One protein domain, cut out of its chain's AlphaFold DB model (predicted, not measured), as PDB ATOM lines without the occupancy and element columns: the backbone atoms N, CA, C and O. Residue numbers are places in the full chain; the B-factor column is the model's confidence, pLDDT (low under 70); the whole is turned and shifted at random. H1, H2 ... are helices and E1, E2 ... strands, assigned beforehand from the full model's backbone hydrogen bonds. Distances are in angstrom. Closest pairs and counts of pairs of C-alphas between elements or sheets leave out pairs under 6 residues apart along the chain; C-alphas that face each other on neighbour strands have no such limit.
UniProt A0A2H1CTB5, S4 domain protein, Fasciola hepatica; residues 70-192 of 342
ATOM      1  N   PHE A  70      18.364  -5.323 107.350       66.00
ATOM      2  CA  PHE A  70      18.312  -4.653 106.067       66.00
ATOM      3  C   PHE A  70      16.860  -4.270 105.781       66.00
ATOM      4  O   PHE A  70      15.956  -5.117 105.750       66.00
ATOM      5  N   GLU A  71      16.627  -2.972 105.595       60.50
ATOM      6  CA  GLU A  71      15.433  -2.465 104.916       60.50
ATOM      7  C   GLU A  71      15.625  -2.690 103.413       60.50
ATOM      8  O   GLU A  71      15.937  -1.763 102.675       60.50
ATOM      9  N   ASP A  72      15.551  -3.949 102.986       53.41
ATOM     10  CA  ASP A  72      15.750  -4.316 101.586       53.41
ATOM     11  C   ASP A  72      14.422  -4.252 100.818       53.41
ATOM     12  O   ASP A  72      13.390  -4.742 101.286       53.41
ATOM     13  N   ASP A  73      14.471  -3.661  99.625       51.97
ATOM     14  CA  ASP A  73      13.415  -3.637  98.609       51.97
ATOM     15  C   ASP A  73      13.276  -5.048  97.999       51.97
ATOM     16  O   ASP A  73      13.965  -5.430  97.051       51.97
ATOM     17  N   VAL A  74      12.471  -5.908  98.633       49.91
ATOM     18  CA  VAL A  74      12.401  -7.336  98.287       49.91
ATOM     19  C   VAL A  74      11.576  -7.544  97.012       49.91
ATOM     20  O   VAL A  74      10.353  -7.652  97.054       49.91
ATOM     21  N   GLY A  75      12.258  -7.718  95.877       47.47
ATOM     22  CA  GLY A  75      11.705  -8.040  94.546       47.47
ATOM     23  C   GLY A  75      10.942  -9.373  94.393       47.47
ATOM     24  O   GLY A  75      10.790  -9.874  93.281       47.47
ATOM     25  N   ARG A  76      10.446  -9.960  95.483       53.41
ATOM     26  CA  ARG A  76       9.421 -11.013  95.518       53.41
ATOM     27  C   ARG A  76       8.684 -10.870  96.838       53.41
ATOM     28  O   ARG A  76       8.907 -11.641  97.763       53.41
ATOM     29  N   ASP A  77       7.834  -9.861  96.940       62.44
ATOM     30  CA  ASP A  77       6.833  -9.854  97.993       62.44
ATOM     31  C   ASP A  77       5.758 -10.898  97.637       62.44
ATOM     32  O   ASP A  77       5.048 -10.711  96.642       62.44
ATOM     33  N   PRO A  78       5.633 -12.035  98.355       64.12
ATOM     34  CA  PRO A  78       4.469 -12.882  98.185       64.12
ATOM     35  C   PRO A  78       3.268 -12.067  98.661       64.12
ATOM     36  O   PRO A  78       3.049 -11.878  99.860       64.12
ATOM     37  N   TYR A  79       2.512 -11.539  97.706       64.50
ATOM     38  CA  TYR A  79       1.299 -10.784  97.968       64.50
ATOM     39  C   TYR A  79       0.329 -11.660  98.776       64.50
ATOM     40  O   TYR A  79      -0.205 -12.653  98.275       64.50
ATOM     41  N   ILE A  80       0.147 -11.330 100.059       67.62
ATOM     42  CA  ILE A  80      -0.757 -12.046 100.969       67.62
ATOM     43  C   ILE A  80      -1.954 -11.133 101.217       67.62
ATOM     44  O   ILE A  80      -1.863 -10.176 101.981       67.62
ATOM     45  N   ILE A  81      -3.087 -11.476 100.603       65.81
ATOM     46  CA  ILE A  81      -4.356 -10.729 100.677       65.81
ATOM     47  C   ILE A  81      -4.792 -10.482 102.135       65.81
ATOM     48  O   ILE A  81      -5.338  -9.430 102.464       65.81
ATOM     49  N   GLU A  82      -4.510 -11.428 103.039       70.69
ATOM     50  CA  GLU A  82      -4.853 -11.312 104.463       70.69
ATOM     51  C   GLU A  82      -4.173 -10.124 105.165       70.69
ATOM     52  O   GLU A  82      -4.698  -9.624 106.159       70.69
ATOM     53  N   ASP A  83      -3.007  -9.686 104.686       70.88
ATOM     54  CA  ASP A  83      -2.211  -8.666 105.370       70.88
ATOM     55  C   ASP A  83      -2.677  -7.246 105.026       70.88
ATOM     56  O   ASP A  83      -2.740  -6.398 105.919       70.88
ATOM     57  N   GLU A  84      -3.110  -7.014 103.783       65.25
ATOM     58  CA  GLU A  84      -3.772  -5.761 103.391       65.25
ATOM     59  C   GLU A  84      -5.122  -5.595 104.091       65.25
ATOM     60  O   GLU A  84      -5.445  -4.508 104.571       65.25
ATOM     61  N   GLN A  85      -5.888  -6.685 104.214       66.56
ATOM     62  CA  GLN A  85      -7.164  -6.669 104.928       66.56
ATOM     63  C   GLN A  85      -6.983  -6.446 106.438       66.56
ATOM     64  O   GLN A  85      -7.880  -5.919 107.099       66.56
ATOM     65  N   PHE A  86      -5.837  -6.844 106.996       71.69
ATOM     66  CA  PHE A  86      -5.542  -6.672 108.412       71.69
ATOM     67  C   PHE A  86      -5.161  -5.227 108.752       71.69
ATOM     68  O   PHE A  86      -5.814  -4.617 109.600       71.69
ATOM     69  N   ASN A  87      -4.099  -4.690 108.132       75.62
ATOM     70  CA  ASN A  87      -3.695  -3.286 108.259       75.62
ATOM     71  C   ASN A  87      -2.566  -2.949 107.255       75.62
ATOM     72  O   ASN A  87      -1.508  -3.581 107.341       75.62
ATOM     73  N   PRO A  88      -2.704  -1.912 106.406       71.25
ATOM     74  CA  PRO A  88      -1.668  -1.519 105.443       71.25
ATOM     75  C   PRO A  88      -0.379  -0.960 106.078       71.25
ATOM     76  O   PRO A  88       0.641  -0.867 105.408       71.25
ATOM     77  N   GLY A  89      -0.379  -0.596 107.366       79.44
ATOM     78  CA  GLY A  89       0.774  -0.008 108.063       79.44
ATOM     79  C   GLY A  89       1.873  -0.998 108.472       79.44
ATOM     80  O   GLY A  89       2.411  -0.879 109.578       79.44
ATOM     81  N   PHE A  90       2.173  -2.002 107.646       83.81
ATOM     82  CA  PHE A  90       3.257  -2.949 107.907       83.81
ATOM     83  C   PHE A  90       4.593  -2.444 107.369       83.81
ATOM     84  O   PHE A  90       4.667  -1.778 106.342       83.81
ATOM     85  N   ARG A  91       5.675  -2.814 108.054       89.06
ATOM     86  CA  ARG A  91       7.044  -2.656 107.563       89.06
ATOM     87  C   ARG A  91       7.638  -4.031 107.311       89.06
ATOM     88  O   ARG A  91       7.661  -4.860 108.220       89.06
ATOM     89  N   GLN A  92       8.123  -4.263 106.099       89.31
ATOM     90  CA  GLN A  92       8.859  -5.475 105.765       89.31
ATOM     91  C   GLN A  92      10.331  -5.303 106.138       89.31
ATOM     92  O   GLN A  92      10.916  -4.250 105.900       89.31
ATOM     93  N   ILE A  93      10.906  -6.313 106.783       90.81
ATOM     94  CA  ILE A  93      12.325  -6.346 107.138       90.81
ATOM     95  C   ILE A  93      12.899  -7.714 106.802       90.81
ATOM     96  O   ILE A  93      12.208  -8.731 106.899       90.81
ATOM     97  N   THR A  94      14.181  -7.743 106.460       91.31
ATOM     98  CA  THR A  94      14.951  -8.987 106.403       91.31
ATOM     99  C   THR A  94      16.080  -8.912 107.417       91.31
ATOM    100  O   THR A  94      16.711  -7.867 107.588       91.31
ATOM    101  N   SER A  95      16.292  -9.993 108.156       90.81
ATOM    102  CA  SER A  95      17.328 -10.048 109.183       90.81
ATOM    103  C   SER A  95      17.922 -11.442 109.295       90.81
ATOM    104  O   SER A  95      17.316 -12.437 108.893       90.81
ATOM    105  N   PHE A  96      19.128 -11.509 109.848       91.44
ATOM    106  CA  PHE A  96      19.810 -12.763 110.138       91.44
ATOM    107  C   PHE A  96      19.680 -13.092 111.624       91.44
ATOM    108  O   PHE A  96      19.908 -12.246 112.486       91.44
ATOM    109  N   VAL A  97      19.296 -14.329 111.935       91.62
ATOM    110  CA  VAL A  97      19.161 -14.833 113.306       91.62
ATOM    111  C   VAL A  97      19.862 -16.180 113.444       91.62
ATOM    112  O   VAL A  97      19.737 -17.040 112.582       91.62
ATOM    113  N   LYS A  98      20.553 -16.418 114.564       91.00
ATOM    114  CA  LYS A  98      21.221 -17.712 114.835       91.00
ATOM    115  C   LYS A  98      20.256 -18.897 114.959       91.00
ATOM    116  O   LYS A  98      20.641 -20.046 114.852       91.00
ATOM    117  N   SER A  99      18.990 -18.636 115.278       91.19
ATOM    118  CA  SER A  99      17.970 -19.684 115.370       91.19
ATOM    119  C   SER A  99      16.582 -19.084 115.154       91.19
ATOM    120  O   SER A  99      16.307 -18.046 115.773       91.19
ATOM    121  N   PRO A 100      15.672 -19.746 114.417       93.12
ATOM    122  CA  PRO A 100      14.312 -19.274 114.173       93.12
ATOM    123  C   PRO A 100      13.409 -19.591 115.379       93.12
ATOM    124  O   PRO A 100      12.378 -20.252 115.275       93.12
ATOM    125  N   ARG A 101      13.830 -19.171 116.576       94.50
ATOM    126  CA  ARG A 101      13.054 -19.301 117.817       94.50
ATOM    127  C   ARG A 101      12.137 -18.095 117.973       94.50
ATOM    128  O   ARG A 101      12.542 -16.975 117.664       94.50
ATOM    129  N   PHE A 102      10.953 -18.318 118.538       95.31
ATOM    130  CA  PHE A 102       9.930 -17.293 118.746       95.31
ATOM    131  C   PHE A 102      10.482 -16.033 119.422       95.31
ATOM    132  O   PHE A 102      10.289 -14.939 118.903       95.31
ATOM    133  N   ASP A 103      11.193 -16.178 120.546       93.88
ATOM    134  CA  ASP A 103      11.730 -15.031 121.294       93.88
ATOM    135  C   ASP A 103      12.703 -14.184 120.453       93.88
ATOM    136  O   ASP A 103      12.546 -12.966 120.359       93.88
ATOM    137  N   LYS A 104      13.658 -14.834 119.771       93.50
ATOM    138  CA  LYS A 104      14.652 -14.144 118.935       93.50
ATOM    139  C   LYS A 104      13.985 -13.426 117.761       93.50
ATOM    140  O   LYS A 104      14.243 -12.246 117.540       93.50
ATOM    141  N   VAL A 105      13.088 -14.108 117.049       94.69
ATOM    142  CA  VAL A 105      12.386 -13.541 115.888       94.69
ATOM    143  C   VAL A 105      11.470 -12.385 116.297       94.69
ATOM    144  O   VAL A 105      11.463 -11.346 115.639       94.69
ATOM    145  N   LEU A 106      10.748 -12.511 117.416       95.25
ATOM    146  CA  LEU A 106       9.890 -11.440 117.923       95.25
ATOM    147  C   LEU A 106      10.700 -10.198 118.318       95.25
ATOM    148  O   LEU A 106      10.299  -9.080 117.986       95.25
ATOM    149  N   ARG A 107      11.832 -10.386 119.011       94.62
ATOM    150  CA  ARG A 107      12.723  -9.291 119.425       94.62
ATOM    151  C   ARG A 107      13.225  -8.493 118.230       94.62
ATOM    152  O   ARG A 107      13.147  -7.267 118.263       94.62
ATOM    153  N   VAL A 108      13.665  -9.183 117.178       93.50
ATOM    154  CA  VAL A 108      14.155  -8.551 115.945       93.50
ATOM    155  C   VAL A 108      13.019  -7.875 115.168       93.50
ATOM    156  O   VAL A 108      13.162  -6.738 114.730       93.50
ATOM    157  N   GLY A 109      11.847  -8.506 115.055       92.25
ATOM    158  CA  GLY A 109      10.703  -7.916 114.349       92.25
ATOM    159  C   GLY A 109      10.166  -6.633 114.997       92.25
ATOM    160  O   GLY A 109       9.903  -5.622 114.333       92.25
ATOM    161  N   LEU A 110      10.012  -6.655 116.322       92.56
ATOM    162  CA  LEU A 110       9.418  -5.554 117.084       92.56
ATOM    163  C   LEU A 110      10.436  -4.558 117.657       92.56
ATOM    164  O   LEU A 110      10.005  -3.591 118.288       92.56
ATOM    165  N   ASN A 111      11.737  -4.765 117.430       92.06
ATOM    166  CA  ASN A 111      12.829  -4.011 118.056       92.06
ATOM    167  C   ASN A 111      12.684  -3.947 119.588       92.06
ATOM    168  O   ASN A 111      12.694  -2.872 120.188       92.06
ATOM    169  N   LEU A 112      12.484  -5.104 120.220       91.81
ATOM    170  CA  LEU A 112      12.338  -5.213 121.673       91.81
ATOM    171  C   LEU A 112      13.675  -5.539 122.331       91.81
ATOM    172  O   LEU A 112      14.437  -6.386 121.857       91.81
ATOM    173  N   THR A 113      13.928  -4.921 123.484       92.88
ATOM    174  CA  THR A 113      15.048  -5.322 124.339       92.88
ATOM    175  C   THR A 113      14.753  -6.683 124.964       92.88
ATOM    176  O   THR A 113      13.591  -7.052 125.166       92.88
ATOM    177  N   ARG A 114      15.805  -7.429 125.321       90.44
ATOM    178  CA  ARG A 114      15.672  -8.732 125.988       90.44
ATOM    179  C   ARG A 114      14.779  -8.648 127.229       90.44
ATOM    180  O   ARG A 114      13.847  -9.430 127.354       90.44
ATOM    181  N   ALA A 115      15.004  -7.642 128.076       93.62
ATOM    182  CA  ALA A 115      14.217  -7.422 129.286       93.62
ATOM    183  C   ALA A 115      12.717  -7.255 128.984       93.62
ATOM    184  O   ALA A 115      11.885  -7.911 129.604       93.62
ATOM    185  N   THR A 116      12.364  -6.447 127.977       93.56
ATOM    186  CA  THR A 116      10.951  -6.233 127.610       93.56
ATOM    187  C   THR A 116      10.287  -7.488 127.038       93.56
ATOM    188  O   THR A 116       9.119  -7.751 127.323       93.56
ATOM    189  N   ALA A 117      11.021  -8.293 126.262       93.31
ATOM    190  CA  ALA A 117      10.518  -9.562 125.739       93.31
ATOM    191  C   ALA A 117      10.316 -10.598 126.860       93.31
ATOM    192  O   ALA A 117       9.298 -11.295 126.898       93.31
ATOM    193  N   GLU A 118      11.243 -10.657 127.817       94.75
ATOM    194  CA  GLU A 118      11.141 -11.533 128.982       94.75
ATOM    195  C   GLU A 118       9.971 -11.145 129.892       94.75
ATOM    196  O   GLU A 118       9.188 -12.016 130.273       94.75
ATOM    197  N   GLU A 119       9.788  -9.855 130.174       95.31
ATOM    198  CA  GLU A 119       8.644  -9.343 130.932       95.31
ATOM    199  C   GLU A 119       7.317  -9.655 130.221       95.31
ATOM    200  O   GLU A 119       6.350 -10.104 130.844       95.31
ATOM    201  N   ALA A 120       7.257  -9.476 128.897       94.31
ATOM    202  CA  ALA A 120       6.083  -9.813 128.093       94.31
ATOM    203  C   ALA A 120       5.743 -11.312 128.137       94.31
ATOM    204  O   ALA A 120       4.565 -11.682 128.169       94.31
ATOM    205  N   PHE A 121       6.757 -12.178 128.169       94.38
ATOM    206  CA  PHE A 121       6.556 -13.614 128.335       94.38
ATOM    207  C   PHE A 121       6.025 -13.956 129.730       94.38
ATOM    208  O   PHE A 121       5.033 -14.675 129.841       94.38
ATOM    209  N   LEU A 122       6.646 -13.419 130.785       93.69
ATOM    210  CA  LEU A 122       6.246 -13.675 132.175       93.69
ATOM    211  C   LEU A 122       4.815 -13.196 132.454       93.69
ATOM    212  O   LEU A 122       4.040 -13.883 133.111       93.69
ATOM    213  N   SER A 123       4.431 -12.064 131.867       92.75
ATOM    214  CA  SER A 123       3.063 -11.530 131.917       92.75
ATOM    215  C   SER A 123       2.072 -12.244 130.983       92.75
ATOM    216  O   SER A 123       0.923 -11.826 130.874       92.75
ATOM    217  N   SER A 124       2.475 -13.328 130.301       92.38
ATOM    218  CA  SER A 124       1.624 -14.099 129.375       92.38
ATOM    219  C   SER A 124       0.989 -13.265 128.246       92.38
ATOM    220  O   SER A 124      -0.077 -13.607 127.717       92.38
ATOM    221  N   ARG A 125       1.651 -12.170 127.847       92.56
ATOM    222  CA  ARG A 125       1.197 -11.247 126.791       92.56
ATOM    223  C   ARG A 125       1.580 -11.702 125.382       92.56
ATOM    224  O   ARG A 125       1.044 -11.183 124.406       92.56
ATOM    225  N   LEU A 126       2.468 -12.688 125.263       94.19
ATOM    226  CA  LEU A 126       2.912 -13.237 123.981       94.19
ATOM    227  C   LEU A 126       1.942 -14.293 123.456       94.19
ATOM    228  O   LEU A 126       1.581 -15.234 124.174       94.19
ATOM    229  N   ARG A 127       1.545 -14.162 122.187       93.12
ATOM    230  CA  ARG A 127       0.697 -15.136 121.497       93.12
ATOM    231  C   ARG A 127       1.345 -15.619 120.202       93.12
ATOM    232  O   ARG A 127       1.934 -14.841 119.464       93.12
ATOM    233  N   LEU A 128       1.185 -16.905 119.906       93.50
ATOM    234  CA  LEU A 128       1.548 -17.513 118.624       93.50
ATOM    235  C   LEU A 128       0.263 -17.881 117.884       93.50
ATOM    236  O   LEU A 128      -0.551 -18.636 118.404       93.50
ATOM    237  N   ASN A 129       0.030 -17.326 116.702       91.25
ATOM    238  CA  ASN A 129      -1.174 -17.517 115.889       91.25
ATOM    239  C   ASN A 129      -2.497 -17.221 116.638       91.25
ATOM    240  O   ASN A 129      -3.551 -17.717 116.247       91.25
ATOM    241  N   GLY A 130      -2.451 -16.493 117.765       87.50
ATOM    242  CA  GLY A 130      -3.579 -16.266 118.686       87.50
ATOM    243  C   GLY A 130      -3.648 -17.169 119.941       87.50
ATOM    244  O   GLY A 130      -4.517 -16.969 120.786       87.50
ATOM    245  N   THR A 131      -2.741 -18.143 120.131       89.81
ATOM    246  CA  THR A 131      -2.634 -18.949 121.383       89.81
ATOM    247  C   THR A 131      -1.677 -18.303 122.358       89.81
ATOM    248  O   THR A 131      -0.638 -17.827 121.919       89.81
ATOM    249  N   LYS A 132      -1.936 -18.400 123.671       91.56
ATOM    250  CA  LYS A 132      -0.912 -18.124 124.699       91.56
ATOM    251  C   LYS A 132       0.349 -18.938 124.425       91.56
ATOM    252  O   LYS A 132       0.266 -20.143 124.193       91.56
ATOM    253  N   LEU A 133       1.498 -18.270 124.417       92.38
ATOM    254  CA  LEU A 133       2.780 -18.934 124.256       92.38
ATOM    255  C   LEU A 133       3.164 -19.633 125.566       92.38
ATOM    256  O   LEU A 133       3.288 -18.982 126.597       92.38
ATOM    257  N   LEU A 134       3.366 -20.952 125.521       90.31
ATOM    258  CA  LEU A 134       3.739 -21.747 126.702       90.31
ATOM    259  C   LEU A 134       5.256 -21.864 126.893       90.31
ATOM    260  O   LEU A 134       5.740 -21.974 128.014       90.31
ATOM    261  N   LYS A 135       6.019 -21.872 125.795       92.88
ATOM    262  CA  LYS A 135       7.479 -22.042 125.793       92.88
ATOM    263  C   LYS A 135       8.120 -20.970 124.913       92.88
ATOM    264  O   LYS A 135       7.633 -20.719 123.816       92.88
ATOM    265  N   LYS A 136       9.227 -20.369 125.363       90.50
ATOM    266  CA  LYS A 136       9.971 -19.343 124.598       90.50
ATOM    267  C   LYS A 136      10.703 -19.915 123.379       90.50
ATOM    268  O   LYS A 136      10.803 -19.263 122.345       90.50
ATOM    269  N   SER A 137      11.210 -21.140 123.505       90.56
ATOM    270  CA  SER A 137      12.045 -21.821 122.508       90.56
ATOM    271  C   SER A 137      11.252 -22.508 121.389       90.56
ATOM    272  O   SER A 137      11.776 -23.395 120.720       90.56
ATOM    273  N   VAL A 138       9.992 -22.119 121.171       94.00
ATOM    274  CA  VAL A 138       9.183 -22.644 120.062       94.00
ATOM    275  C   VAL A 138       9.791 -22.183 118.740       94.00
ATOM    276  O   VAL A 138      10.086 -20.999 118.576       94.00
ATOM    277  N   LEU A 139       9.991 -23.119 117.814       94.00
ATOM    278  CA  LEU A 139      10.458 -22.822 116.463       94.00
ATOM    279  C   LEU A 139       9.320 -22.214 115.642       94.00
ATOM    280  O   LEU A 139       8.194 -22.714 115.684       94.00
ATOM    281  N   VAL A 140       9.626 -21.145 114.914       94.06
ATOM    282  CA  VAL A 140       8.671 -20.456 114.043       94.06
ATOM    283  C   VAL A 140       8.863 -20.875 112.596       94.06
ATOM    284  O   VAL A 140       9.979 -21.161 112.167       94.06
ATOM    285  N   HIS A 141       7.764 -20.903 111.853       93.12
ATOM    286  CA  HIS A 141       7.731 -21.316 110.455       93.12
ATOM    287  C   HIS A 141       7.133 -20.206 109.577       93.12
ATOM    288  O   HIS A 141       6.424 -19.330 110.086       93.12
ATOM    289  N   PRO A 142       7.378 -20.235 108.254       91.25
ATOM    290  CA  PRO A 142       6.712 -19.345 107.309       91.25
ATOM    291  C   PRO A 142       5.187 -19.375 107.479       91.25
ATOM    292  O   PRO A 142       4.573 -20.440 107.557       91.25
ATOM    293  N   GLY A 143       4.574 -18.196 107.554       89.75
ATOM    294  CA  GLY A 143       3.141 -18.003 107.769       89.75
ATOM    295  C   GLY A 143       2.709 -17.829 109.230       89.75
ATOM    296  O   GLY A 143       1.567 -17.421 109.457       89.75
ATOM    297  N   ASP A 144       3.585 -18.078 110.209       92.69
ATOM    298  CA  ASP A 144       3.260 -17.874 111.624       92.69
ATOM    299  C   ASP A 144       3.065 -16.384 111.962       92.69
ATOM    300  O   ASP A 144       3.812 -15.508 111.518       92.69
ATOM    301  N   LYS A 145       2.064 -16.104 112.803       92.69
ATOM    302  CA  LYS A 145       1.742 -14.789 113.371       92.69
ATOM    303  C   LYS A 145       2.221 -14.740 114.823       92.69
ATOM    304  O   LYS A 145       1.740 -15.494 115.666       92.69
ATOM    305  N   LEU A 146       3.157 -13.863 115.142       94.75
ATOM    306  CA  LEU A 146       3.669 -13.643 116.487       94.75
ATOM    307  C   LEU A 146       3.099 -12.324 117.012       94.75
ATOM    308  O   LEU A 146       3.367 -11.263 116.452       94.75
ATOM    309  N   ASP A 147       2.335 -12.386 118.095       93.81
ATOM    310  CA  ASP A 147       1.622 -11.234 118.640       93.81
ATOM    311  C   ASP A 147       2.115 -10.883 120.047       93.81
ATOM    312  O   ASP A 147       2.318 -11.753 120.898       93.81
ATOM    313  N   LEU A 148       2.237  -9.582 120.310       94.38
ATOM    314  CA  LEU A 148       2.437  -9.005 121.635       94.38
ATOM    315  C   LEU A 148       1.187  -8.214 122.017       94.38
ATOM    316  O   LEU A 148       0.926  -7.154 121.448       94.38
ATOM    317  N   VAL A 149       0.433  -8.707 122.996       93.19
ATOM    318  CA  VAL A 149      -0.767  -8.038 123.514       93.19
ATOM    319  C   VAL A 149      -0.353  -6.905 124.454       93.19
ATOM    320  O   VAL A 149       0.415  -7.128 125.384       93.19
ATOM    321  N   ILE A 150      -0.850  -5.689 124.221       91.19
ATOM    322  CA  ILE A 150      -0.594  -4.524 125.086       91.19
ATOM    323  C   ILE A 150      -1.765  -4.315 126.047       91.19
ATOM    324  O   ILE A 150      -1.538  -4.104 127.236       91.19
ATOM    325  N   SER A 151      -2.996  -4.411 125.542       86.81
ATOM    326  CA  SER A 151      -4.224  -4.169 126.308       86.81
ATOM    327  C   SER A 151      -5.332  -5.122 125.853       86.81
ATOM    328  O   SER A 151      -5.445  -5.414 124.658       86.81
ATOM    329  N   GLU A 152      -6.143  -5.607 126.797       84.19
ATOM    330  CA  GLU A 152      -7.285  -6.504 126.535       84.19
ATOM    331  C   GLU A 152      -8.660  -5.835 126.764       84.19
ATOM    332  O   GLU A 152      -9.672  -6.456 126.456       84.19
ATOM    333  N   GLU A 153      -8.703  -4.586 127.248       73.38
ATOM    334  CA  GLU A 153      -9.909  -3.907 127.767       73.38
ATOM    335  C   GLU A 153     -10.996  -3.645 126.702       73.38
ATOM    336  O   GLU A 153     -12.109  -4.141 126.848       73.38
ATOM    337  N   ASP A 154     -10.672  -2.981 125.586       60.06
ATOM    338  CA  ASP A 154     -11.652  -2.590 124.543       60.06
ATOM    339  C   ASP A 154     -11.525  -3.411 123.243       60.06
ATOM    340  O   ASP A 154     -11.893  -2.989 122.141       60.06
ATOM    341  N   GLY A 155     -10.936  -4.600 123.364       70.62
ATOM    342  CA  GLY A 155     -10.486  -5.432 122.255       70.62
ATOM    343  C   GLY A 155      -8.980  -5.662 122.322       70.62
ATOM    344  O   GLY A 155      -8.204  -4.755 122.621       70.62
ATOM    345  N   THR A 156      -8.559  -6.897 122.044       83.12
ATOM    346  CA  THR A 156      -7.153  -7.309 122.107       83.12
ATOM    347  C   THR A 156      -6.321  -6.471 121.148       83.12
ATOM    348  O   THR A 156      -6.325  -6.712 119.948       83.12
ATOM    349  N   THR A 157      -5.617  -5.472 121.671       89.50
ATOM    350  CA  THR A 157      -4.777  -4.563 120.888       89.50
ATOM    351  C   THR A 157      -3.321  -4.868 121.181       89.50
ATOM    352  O   THR A 157      -2.937  -5.139 122.323       89.50
ATOM    353  N   GLY A 158      -2.486  -4.838 120.149       92.19
ATOM    354  CA  GLY A 158      -1.097  -5.231 120.287       92.19
ATOM    355  C   GLY A 158      -0.244  -4.918 119.073       92.19
ATOM    356  O   GLY A 158      -0.639  -4.165 118.186       92.19
ATOM    357  N   LYS A 159       0.949  -5.503 119.072       93.50
ATOM    358  CA  LYS A 159       1.882  -5.506 117.944       93.50
ATOM    359  C   LYS A 159       1.909  -6.902 117.334       93.50
ATOM    360  O   LYS A 159       1.734  -7.879 118.062       93.50
ATOM    361  N   ARG A 160       2.155  -6.994 116.029       92.88
ATOM    362  CA  ARG A 160       2.180  -8.263 115.284       92.88
ATOM    363  C   ARG A 160       3.436  -8.364 114.432       92.88
ATOM    364  O   ARG A 160       3.878  -7.375 113.853       92.88
ATOM    365  N   VAL A 161       3.977  -9.568 114.322       93.94
ATOM    366  CA  VAL A 161       5.009  -9.948 113.357       93.94
ATOM    367  C   VAL A 161       4.512 -11.175 112.610       93.94
ATOM    368  O   VAL A 161       4.170 -12.169 113.240       93.94
ATOM    369  N   ARG A 162       4.465 -11.128 111.282       92.56
ATOM    370  CA  ARG A 162       4.232 -12.309 110.449       92.56
ATOM    371  C   ARG A 162       5.558 -12.763 109.857       92.56
ATOM    372  O   ARG A 162       6.312 -11.944 109.332       92.56
ATOM    373  N   VAL A 163       5.828 -14.060 109.928       92.88
ATOM    374  CA  VAL A 163       6.970 -14.671 109.245       92.88
ATOM    375  C   VAL A 163       6.588 -14.906 107.787       92.88
ATOM    376  O   VAL A 163       5.617 -15.607 107.517       92.88
ATOM    377  N   ILE A 164       7.315 -14.298 106.854       91.12
ATOM    378  CA  ILE A 164       7.098 -14.476 105.414       91.12
ATOM    379  C   ILE A 164       7.877 -15.696 104.946       91.12
ATOM    380  O   ILE A 164       7.301 -16.605 104.356       91.12
ATOM    381  N   ASP A 165       9.170 -15.720 105.259       90.06
ATOM    382  CA  ASP A 165      10.077 -16.771 104.828       90.06
ATOM    383  C   ASP A 165      11.204 -16.986 105.841       90.06
ATOM    384  O   ASP A 165      11.567 -16.074 106.597       90.06
ATOM    385  N   VAL A 166      11.727 -18.209 105.866       91.38
ATOM    386  CA  VAL A 166      12.834 -18.640 106.721       91.38
ATOM    387  C   VAL A 166      13.776 -19.476 105.866       91.38
ATOM    388  O   VAL A 166      13.498 -20.640 105.581       91.38
ATOM    389  N   GLU A 167      14.901 -18.886 105.482       90.00
ATOM    390  CA  GLU A 167      15.941 -19.547 104.699       90.00
ATOM    391  C   GLU A 167      17.130 -19.890 105.603       90.00
ATOM    392  O   GLU A 167      17.620 -19.052 106.364       90.00
ATOM    393  N   GLU A 168      17.630 -21.122 105.516       90.44
ATOM    394  CA  GLU A 168      18.908 -21.489 106.128       90.44
ATOM    395  C   GLU A 168      20.053 -20.860 105.326       90.44
ATOM    396  O   GLU A 168      20.207 -21.090 104.126       90.44
ATOM    397  N   HIS A 169      20.865 -20.050 105.995       87.62
ATOM    398  CA  HIS A 169      22.045 -19.407 105.439       87.62
ATOM    399  C   HIS A 169      23.324 -20.075 105.985       87.62
ATOM    400  O   HIS A 169      23.304 -20.921 106.881       87.62
ATOM    401  N   LYS A 170      24.482 -19.739 105.406       81.12
ATOM    402  CA  LYS A 170      25.775 -20.337 105.778       81.12
ATOM    403  C   LYS A 170      26.085 -20.121 107.273       81.12
ATOM    404  O   LYS A 170      25.705 -19.103 107.842       81.12
ATOM    405  N   GLN A 171      26.828 -21.062 107.871       79.06
ATOM    406  CA  GLN A 171      27.295 -21.030 109.272       79.06
ATOM    407  C   GLN A 171      26.181 -21.024 110.343       79.06
ATOM    408  O   GLN A 171      26.264 -20.259 111.296       79.06
ATOM    409  N   ASP A 172      25.157 -21.880 110.208       81.62
ATOM    410  CA  ASP A 172      24.084 -22.038 111.221       81.62
ATOM    411  C   ASP A 172      23.339 -20.720 111.527       81.62
ATOM    412  O   ASP A 172      22.889 -20.449 112.639       81.62
ATOM    413  N   SER A 173      23.242 -19.860 110.511       88.50
ATOM    414  CA  SER A 173      22.469 -18.625 110.550       88.50
ATOM    415  C   SER A 173      21.227 -18.780 109.680       88.50
ATOM    416  O   SER A 173      21.240 -19.486 108.677       88.50
ATOM    417  N   TYR A 174      20.136 -18.130 110.060       92.19
ATOM    418  CA  TYR A 174      18.865 -18.175 109.348       92.19
ATOM    419  C   TYR A 174      18.541 -16.769 108.872       92.19
ATOM    420  O   TYR A 174      18.523 -15.831 109.671       92.19
ATOM    421  N   ARG A 175      18.261 -16.618 107.582       92.06
ATOM    422  CA  ARG A 175      17.705 -15.390 107.027       92.06
ATOM    423  C   ARG A 175      16.193 -15.447 107.192       92.06
ATOM    424  O   ARG A 175      15.540 -16.347 106.672       92.06
ATOM    425  N   VAL A 176      15.636 -14.500 107.934       92.44
ATOM    426  CA  VAL A 176      14.196 -14.400 108.169       92.44
ATOM    427  C   VAL A 176      13.646 -13.149 107.500       92.44
ATOM    428  O   VAL A 176      14.129 -12.038 107.725       92.44
ATOM    429  N   ALA A 177      12.624 -13.332 106.669       92.31
ATOM    430  CA  ALA A 177      11.841 -12.245 106.102       92.31
ATOM    431  C   ALA A 177      10.584 -12.060 106.955       92.31
ATOM    432  O   ALA A 177       9.802 -12.995 107.142       92.31
ATOM    433  N   LEU A 178      10.398 -10.861 107.500       92.94
ATOM    434  CA  LEU A 178       9.352 -10.563 108.469       92.94
ATOM    435  C   LEU A 178       8.516  -9.376 108.005       92.94
ATOM    436  O   LEU A 178       9.039  -8.372 107.524       92.94
ATOM    437  N   ARG A 179       7.207  -9.466 108.229       91.56
ATOM    438  CA  ARG A 179       6.268  -8.352 108.104       91.56
ATOM    439  C   ARG A 179       5.889  -7.881 109.502       91.56
ATOM    440  O   ARG A 179       5.363  -8.656 110.301       91.56
ATOM    441  N   CYS A 180       6.204  -6.636 109.836       92.44
ATOM    442  CA  CYS A 180       6.145  -6.126 111.201       92.44
ATOM    443  C   CYS A 180       5.165  -4.956 111.329       92.44
ATOM    444  O   CYS A 180       5.337  -3.909 110.707       92.44
ATOM    445  N   TRP A 181       4.196  -5.094 112.230       92.88
ATOM    446  CA  TRP A 181       3.299  -4.027 112.670       92.88
ATOM    447  C   TRP A 181       3.754  -3.540 114.046       92.88
ATOM    448  O   TRP A 181       3.408  -4.115 115.081       92.88
ATOM    449  N   ARG A 182       4.578  -2.487 114.054       90.12
ATOM    450  CA  ARG A 182       5.129  -1.902 115.293       90.12
ATOM    451  C   ARG A 182       4.153  -0.952 115.991       90.12
ATOM    452  O   ARG A 182       4.259  -0.762 117.205       90.12
ATOM    453  N   SER A 183       3.217  -0.382 115.238       87.94
ATOM    454  CA  SER A 183       2.121   0.444 115.748       87.94
ATOM    455  C   SER A 183       1.058  -0.411 116.442       87.94
ATOM    456  O   SER A 183       1.004  -1.623 116.256       87.94
ATOM    457  N   LYS A 184       0.203   0.215 117.259       87.19
ATOM    458  CA  LYS A 184      -0.918  -0.477 117.913       87.19
ATOM    459  C   LYS A 184      -1.933  -0.923 116.854       87.19
ATOM    460  O   LYS A 184      -2.484  -0.082 116.150       87.19
ATOM    461  N   VAL A 185      -2.194  -2.227 116.766       88.06
ATOM    462  CA  VAL A 185      -3.183  -2.821 115.853       88.06
ATOM    463  C   VAL A 185      -4.171  -3.683 116.635       88.06
ATOM    464  O   VAL A 185      -3.810  -4.317 117.629       88.06
ATOM    465  N   LYS A 186      -5.430  -3.717 116.187       87.81
ATOM    466  CA  LYS A 186      -6.449  -4.623 116.724       87.81
ATOM    467  C   LYS A 186      -6.127  -6.054 116.294       87.81
ATOM    468  O   LYS A 186      -6.153  -6.379 115.112       87.81
ATOM    469  N   LEU A 187      -5.809  -6.910 117.256       85.12
ATOM    470  CA  LEU A 187      -5.544  -8.326 117.042       85.12
ATOM    471  C   LEU A 187      -6.875  -9.077 117.029       85.12
ATOM    472  O   LEU A 187      -7.596  -9.110 118.030       85.12
ATOM    473  N   ILE A 188      -7.190  -9.699 115.896       79.81
ATOM    474  CA  ILE A 188      -8.342 -10.593 115.770       79.81
ATOM    475  C   ILE A 188      -8.023 -11.888 116.526       79.81
ATOM    476  O   ILE A 188      -6.940 -12.460 116.365       79.81
ATOM    477  N   LYS A 189      -8.953 -12.340 117.372       69.81
ATOM    478  CA  LYS A 189      -8.855 -13.642 118.037       69.81
ATOM    479  C   LYS A 189      -9.152 -14.732 117.007       69.81
ATOM    480  O   LYS A 189     -10.312 -15.000 116.710       69.81
ATOM    481  N   ASP A 190      -8.109 -15.367 116.483       63.28
ATOM    482  CA  ASP A 190      -8.264 -16.557 115.645       63.28
ATOM    483  C   ASP A 190      -8.774 -17.714 116.536       63.28
ATOM    484  O   ASP A 190      -8.039 -18.253 117.372       63.28
ATOM    485  N   SER A 191     -10.060 -18.065 116.407       54.91
ATOM    486  CA  SER A 191     -10.691 -19.173 117.139       54.91
ATOM    487  C   SER A 191      -9.972 -20.492 116.845       54.91
ATOM    488  O   SER A 191      -9.823 -20.922 115.702       54.91
ATOM    489  N   GLN A 192      -9.505 -21.147 117.904       52.00
ATOM    490  CA  GLN A 192      -8.446 -22.158 117.863       52.00
ATOM    491  C   GLN A 192      -8.800 -23.543 117.311       52.00
ATOM    492  O   GLN A 192      -7.970 -24.450 117.360       52.00
TER     493      GLN A 192
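What this domain is: This is residues 70 to 192 of the 342 residues of the protein "S4 domain protein" of Fasciola hepatica (UniProt A0A2H1CTB5). A twisted sheet of five antiparallel strands curls round one helix, H2, and a second helix, H3, is also on the sheet, where its residues 117 to 121 come within 10 A of C-alphas of E2 and E3. The long hairpin E4 and E5 runs through the sheet along the longest axis, while the short helix H1 lies away from the other helices. The printed part has 123 residues, with three named helices and five named strands in the order H1 E1 H2 H3 E2 E3 E4 E5; across the sheet the order is E1 E5 E4 E3 E2. The class is mixed, helices and strands. The whole is compact, with a radius of gyration of the C-alphas of 13.9 A and spans of 44 by 30 by 26 A.

How they stand to each other: Begin with H1, residues 81 to 86, which touches no helix. Next comes E1, residues 91 to 97, an edge strand whose antiparallel neighbour is E5, residues 173 to 186; look at N 93 and O 178, 2.9 A apart. H2, residues 102 to 110, is on the sheet; its closest C-alphas to E5 are those of Gly 109 and Cys 180, 5.8 A. H3, residues 114 to 122, only just touches H2, with 3 pairs of C-alphas within 8 A, the closest being those of Arg 107 and Ala 117 at 6.7 A; they run opposite ways at a steep tilt of 58 degrees. H2 and H3 on one face of the sheet make two layers. From E2, residues 126 to 128, a meander runs through E3, residues 145 to 151, and E4, residues 157 to 169, to E5, each strand the antiparallel neighbour of the one before. Find N 147 and O 127 at 2.8 A for the hairpin E2 and E3, N 148 and O 159 at 2.9 A for E3 and E4, and N 179 and O 162 at 2.9 A for E4 and E5. H1 is only just not on the sheet, with 4 pairs of C-alphas within 10 A. In H1, H2 and H3 every O i to N i+4 pair is within hydrogen-bond range.

Where its parts are: Find C-alpha 81 at (-4.356, -10.729, 100.677), where H1 begins. E1 is 18.1 A long, H2 11.9 A, H3 12.3 A and E3 17.8 A. E4 starts at C-alpha 157, (-4.777, -4.563, 120.888), spans 34.3 A and bends by 52 degrees at residue 165. E5 spans 32.7 A, bends by 76 degrees at residue 183 and ends at C-alpha 186, (-6.449, -4.623, 116.724).

The domain as a whole: The C-alphas farthest apart are those of Asp 154 and Gln 171, 45.7 A. The printed part has no cut. The link from E2 to E3, residues 129 to 144, is long; the other links are tight. Confidence is under 70 at residues 70 to 81, 84 to 85, 154 and 189 to 192.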